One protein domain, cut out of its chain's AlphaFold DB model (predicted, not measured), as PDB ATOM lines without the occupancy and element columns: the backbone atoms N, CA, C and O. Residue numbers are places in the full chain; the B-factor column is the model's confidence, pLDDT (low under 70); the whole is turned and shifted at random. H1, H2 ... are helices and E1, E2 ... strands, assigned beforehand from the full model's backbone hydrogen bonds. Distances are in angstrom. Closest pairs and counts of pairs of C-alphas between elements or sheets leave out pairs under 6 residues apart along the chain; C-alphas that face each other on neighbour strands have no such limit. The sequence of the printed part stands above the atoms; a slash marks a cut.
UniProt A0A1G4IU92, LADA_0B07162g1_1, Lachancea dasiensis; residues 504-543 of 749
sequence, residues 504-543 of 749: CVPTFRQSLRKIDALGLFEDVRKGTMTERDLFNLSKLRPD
ATOM      1  N   CYS A 504      24.110  -2.351 -38.689       77.88
ATOM      2  CA  CYS A 504      23.313  -3.527 -38.383       77.88
ATOM      3  C   CYS A 504      24.244  -4.743 -38.358       77.88
ATOM      4  O   CYS A 504      24.686  -5.222 -39.400       77.88
ATOM      5  N   VAL A 505      24.583  -5.233 -37.167       73.94
ATOM      6  CA  VAL A 505      25.439  -6.412 -37.012       73.94
ATOM      7  C   VAL A 505      24.579  -7.634 -36.698       73.94
ATOM      8  O   VAL A 505      23.644  -7.552 -35.899       73.94
ATOM      9  N   PRO A 506      24.851  -8.796 -37.304       70.88
ATOM     10  CA  PRO A 506      24.200 -10.029 -36.898       70.88
ATOM     11  C   PRO A 506      24.406 -10.270 -35.406       70.88
ATOM     12  O   PRO A 506      25.517 -10.130 -34.894       70.88
ATOM     13  N   THR A 507      23.351 -10.655 -34.694       72.38
ATOM     14  CA  THR A 507      23.485 -11.091 -33.304       72.38
ATOM     15  C   THR A 507      24.164 -12.458 -33.322       72.38
ATOM     16  O   THR A 507      23.504 -13.494 -33.420       72.38
ATOM     17  N   PHE A 508      25.496 -12.474 -33.306       63.28
ATOM     18  CA  PHE A 508      26.278 -13.703 -33.303       63.28
ATOM     19  C   PHE A 508      26.042 -14.445 -31.984       63.28
ATOM     20  O   PHE A 508      26.532 -14.051 -30.931       63.28
ATOM     21  N   ARG A 509      25.253 -15.521 -32.040       62.00
ATOM     22  CA  ARG A 509      24.993 -16.411 -30.893       62.00
ATOM     23  C   ARG A 509      25.923 -17.619 -30.842       62.00
ATOM     24  O   ARG A 509      25.804 -18.449 -29.946       62.00
ATOM     25  N   GLN A 510      26.844 -17.731 -31.797       59.88
ATOM     26  CA  GLN A 510      27.852 -18.783 -31.774       59.88
ATOM     27  C   GLN A 510      28.853 -18.494 -30.652       59.88
ATOM     28  O   GLN A 510      29.188 -17.339 -30.391       59.88
ATOM     29  N   SER A 511      29.328 -19.545 -29.976       50.94
ATOM     30  CA  SER A 511      30.327 -19.414 -28.914       50.94
ATOM     31  C   SER A 511      31.502 -18.561 -29.400       50.94
ATOM     32  O   SER A 511      32.062 -18.874 -30.452       50.94
ATOM     33  N   LEU A 512      31.916 -17.560 -28.611       54.00
ATOM     34  CA  LEU A 512      33.049 -16.656 -28.890       54.00
ATOM     35  C   LEU A 512      34.336 -17.377 -29.337       54.00
ATOM     36  O   LEU A 512      35.195 -16.778 -29.963       54.00
ATOM     37  N   ARG A 513      34.468 -18.677 -29.047       62.03
ATOM     38  CA  ARG A 513      35.588 -19.517 -29.490       62.03
ATOM     39  C   ARG A 513      35.628 -19.792 -30.998       62.03
ATOM     40  O   ARG A 513      36.663 -20.233 -31.476       62.03
ATOM     41  N   LYS A 514      34.522 -19.606 -31.727       66.00
ATOM     42  CA  LYS A 514      34.429 -19.904 -33.170       66.00
ATOM     43  C   LYS A 514      34.436 -18.660 -34.053       66.00
ATOM     44  O   LYS A 514      34.751 -18.773 -35.230       66.00
ATOM     45  N   ILE A 515      34.084 -17.503 -33.501       73.06
ATOM     46  CA  ILE A 515      34.042 -16.248 -34.246       73.06
ATOM     47  C   ILE A 515      35.148 -15.353 -33.707       73.06
ATOM     48  O   ILE A 515      35.086 -14.918 -32.558       73.06
ATOM     49  N   ASP A 516      36.138 -15.066 -34.549       79.56
ATOM     50  CA  ASP A 516      37.156 -14.059 -34.266       79.56
ATOM     51  C   ASP A 516      36.534 -12.656 -34.347       79.56
ATOM     52  O   ASP A 516      36.577 -11.970 -35.368       79.56
ATOM     53  N   ALA A 517      35.881 -12.244 -33.258       77.62
ATOM     54  CA  ALA A 517      35.205 -10.953 -33.170       77.62
ATOM     55  C   ALA A 517      36.178  -9.770 -33.315       77.62
ATOM     56  O   ALA A 517      35.782  -8.714 -33.810       77.62
ATOM     57  N   LEU A 518      37.440  -9.945 -32.903       76.25
ATOM     58  CA  LEU A 518      38.476  -8.923 -33.052       76.25
ATOM     59  C   LEU A 518      38.906  -8.797 -34.514       76.25
ATOM     60  O   LEU A 518      38.992  -7.675 -35.009       76.25
ATOM     61  N   GLY A 519      39.092  -9.920 -35.211       84.81
ATOM     62  CA  GLY A 519      39.333  -9.948 -36.654       84.81
ATOM     63  C   GLY A 519      38.211  -9.265 -37.436       84.81
ATOM     64  O   GLY A 519      38.470  -8.324 -38.181       84.81
ATOM     65  N   LEU A 520      36.950  -9.626 -37.161       82.88
ATOM     66  CA  LEU A 520      35.789  -8.996 -37.800       82.88
ATOM     67  C   LEU A 520      35.732  -7.486 -37.549       82.88
ATOM     68  O   LEU A 520      35.447  -6.722 -38.466       82.88
ATOM     69  N   PHE A 521      36.004  -7.033 -36.324       79.69
ATOM     70  CA  PHE A 521      36.014  -5.604 -36.020       79.69
ATOM     71  C   PHE A 521      37.127  -4.866 -36.771       79.69
ATOM     72  O   PHE A 521      36.891  -3.791 -37.326       79.69
ATOM     73  N   GLU A 522      38.329  -5.440 -36.817       85.31
ATOM     74  CA  GLU A 522      39.446  -4.890 -37.583       85.31
ATOM     75  C   GLU A 522      39.146  -4.847 -39.081       85.31
ATOM     76  O   GLU A 522      39.488  -3.860 -39.731       85.31
ATOM     77  N   ASP A 523      38.454  -5.848 -39.617       89.00
ATOM     78  CA  ASP A 523      38.100  -5.901 -41.032       89.00
ATOM     79  C   ASP A 523      37.006  -4.890 -41.409       89.00
ATOM     80  O   ASP A 523      37.114  -4.209 -42.433       89.00
ATOM     81  N   VAL A 524      35.995  -4.683 -40.551       86.88
ATOM     82  CA  VAL A 524      35.030  -3.575 -40.726       86.88
ATOM     83  C   VAL A 524      35.753  -2.235 -40.667       86.88
ATOM     84  O   VAL A 524      35.535  -1.366 -41.507       86.88
ATOM     85  N   ARG A 525      36.646  -2.058 -39.686       82.69
ATOM     86  CA  ARG A 525      37.378  -0.803 -39.482       82.69
ATOM     87  C   ARG A 525      38.313  -0.476 -40.645       82.69
ATOM     88  O   ARG A 525      38.465   0.693 -40.988       82.69
ATOM     89  N   LYS A 526      38.938  -1.490 -41.243       90.19
ATOM     90  CA  LYS A 526      39.790  -1.355 -42.434       90.19
ATOM     91  C   LYS A 526      38.982  -1.210 -43.725       90.19
ATOM     92  O   LYS A 526      39.576  -0.956 -44.768       90.19
ATOM     93  N   GLY A 527      37.660  -1.383 -43.667       88.56
ATOM     94  CA  GLY A 527      36.791  -1.421 -44.841       88.56
ATOM     95  C   GLY A 527      37.018  -2.650 -45.726       88.56
ATOM     96  O   GLY A 527      36.536  -2.677 -46.853       88.56
ATOM     97  N   THR A 528      37.751  -3.659 -45.240       90.75
ATOM     98  CA  THR A 528      37.964  -4.932 -45.947       90.75
ATOM     99  C   THR A 528      36.737  -5.833 -45.872       90.75
ATOM    100  O   THR A 528      36.616  -6.756 -46.673       90.75
ATOM    101  N   MET A 529      35.817  -5.550 -44.947       89.69
ATOM    102  CA  MET A 529      34.544  -6.244 -44.817       89.69
ATOM    103  C   MET A 529      33.374  -5.257 -44.870       89.69
ATOM    104  O   MET A 529      33.311  -4.295 -44.103       89.69
ATOM    105  N   THR A 530      32.429  -5.512 -45.773       90.94
ATOM    106  CA  THR A 530      31.217  -4.703 -45.945       90.94
ATOM    107  C   THR A 530      30.060  -5.219 -45.082       90.94
ATOM    108  O   THR A 530      30.064  -6.353 -44.600       90.94
ATOM    109  N   GLU A 531      29.004  -4.415 -44.921       80.81
ATOM    110  CA  GLU A 531      27.765  -4.853 -44.251       80.81
ATOM    111  C   GLU A 531      27.162  -6.106 -44.915       80.81
ATOM    112  O   GLU A 531      26.626  -6.992 -44.243       80.81
ATOM    113  N   ARG A 532      27.303  -6.227 -46.241       85.62
ATOM    114  CA  ARG A 532      26.840  -7.395 -46.996       85.62
ATOM    115  C   ARG A 532      27.624  -8.654 -46.620       85.62
ATOM    116  O   ARG A 532      27.027  -9.727 -46.544       85.62
ATOM    117  N   ASP A 533      28.914  -8.521 -46.334       86.31
ATOM    118  CA  ASP A 533      29.779  -9.632 -45.928       86.31
ATOM    119  C   ASP A 533      29.450 -10.095 -44.508       86.31
ATOM    120  O   ASP A 533      29.256 -11.289 -44.285       86.31
ATOM    121  N   LEU A 534      29.237  -9.161 -43.574       81.81
ATOM    122  CA  LEU A 534      28.702  -9.466 -42.239       81.81
ATOM    123  C   LEU A 534      27.355 -10.198 -42.325       81.81
ATOM    124  O   LEU A 534      27.116 -11.189 -41.629       81.81
ATOM    125  N   PHE A 535      26.471  -9.745 -43.211       78.31
ATOM    126  CA  PHE A 535      25.187 -10.396 -43.436       78.31
ATOM    127  C   PHE A 535      25.346 -11.808 -44.014       78.31
ATOM    128  O   PHE A 535      24.636 -12.724 -43.591       78.31
ATOM    129  N   ASN A 536      26.297 -12.019 -44.922       82.19
ATOM    130  CA  ASN A 536      26.603 -13.335 -45.479       82.19
ATOM    131  C   ASN A 536      27.219 -14.274 -44.430       82.19
ATOM    132  O   ASN A 536      26.824 -15.436 -44.370       82.19
ATOM    133  N   LEU A 537      28.069 -13.773 -43.528       78.44
ATOM    134  CA  LEU A 537      28.586 -14.532 -42.380       78.44
ATOM    135  C   LEU A 537      27.469 -14.983 -41.430       78.44
ATOM    136  O   LEU A 537      27.533 -16.072 -40.870       78.44
ATOM    137  N   SER A 538      26.396 -14.199 -41.295       72.75
ATOM    138  CA  SER A 538      25.205 -14.612 -40.534       72.75
ATOM    139  C   SER A 538      24.323 -15.644 -41.240       72.75
ATOM    140  O   SER A 538      23.445 -16.252 -40.621       72.75
ATOM    141  N   LYS A 539      24.486 -15.767 -42.560       74.94
ATOM    142  CA  LYS A 539      23.730 -16.678 -43.421       74.94
ATOM    143  C   LYS A 539      24.458 -17.983 -43.680       74.94
ATOM    144  O   LYS A 539      23.778 -18.965 -43.963       74.94
ATOM    145  N   LEU A 540      25.786 -17.984 -43.575       75.25
ATOM    146  CA  LEU A 540      26.611 -19.178 -43.464       75.25
ATOM    147  C   LEU A 540      26.159 -19.919 -42.211       75.25
ATOM    148  O   LEU A 540      26.660 -19.693 -41.115       75.25
ATOM    149  N   ARG A 541      25.126 -20.747 -42.375       58.47
ATOM    150  CA  ARG A 541      24.721 -21.722 -41.380       58.47
ATOM    151  C   ARG A 541      25.887 -22.687 -41.258       58.47
ATOM    152  O   ARG A 541      26.177 -23.381 -42.229       58.47
ATOM    153  N   PRO A 542      26.569 -22.757 -40.109       60.41
ATOM    154  CA  PRO A 542      27.245 -23.992 -39.790       60.41
ATOM    155  C   PRO A 542      26.126 -25.029 -39.710       60.41
ATOM    156  O   PRO A 542      25.172 -24.820 -38.957       60.41
ATOM    157  N   ASP A 543      26.229 -26.122 -40.457       63.78
ATOM    158  CA  ASP A 543      25.269 -27.234 -40.394       63.78
ATOM    159  C   ASP A 543      25.103 -27.811 -38.962       63.78
ATOM    160  O   ASP A 543      24.177 -28.568 -38.699       63.78
TER     161      ASP A 543
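Overview. This is residues 504 to 543 of the 749 residues of the protein "LADA_0B07162g1_1" of Lachancea dasiensis (UniProt A0A1G4IU92). Two short helices, H1 and H2, make a loose U, the chain folding back between them, with the short strand E1 beside H2. The 40 printed residues hold E1, H1 and H2 in that order; the class is mostly helix. The whole is compact, with a radius of gyration of the C-alphas of 10.0 A and spans of 29 by 19 by 15 A.

Arrangement. Start at E1, residues 504 to 506, which pairs with no named strand. It is apart from H1, residues 517 to 525. Look next to H2, residues 531 to 539: its closest C-alphas to E1 are those of Ser 538 and Pro 506, 5.9 A apart. H1 and H2 are only just apart, at 8.2 A. In both helices every O i to N i+4 pair is within hydrogen-bond range.

Along the chain. Find C-alpha 504 at (23.313, -3.527, -38.383), where E1 begins its 6.7 A. H1 runs 12.1 A from C-alpha 517 at (35.205, -10.953, -33.170). H2 runs 12.5 A to C-alpha 539 at (23.730, -16.678, -43.421).

Size, cuts and confidence. The C-alphas farthest apart, of Lys 526 and Asp 543, stand 29.7 A apart. The printed part has no cut. The link from E1 to H1 is short, that from H1 to H2 tight. Residues 508 to 514 and 541 to 543 have pLDDT under 70.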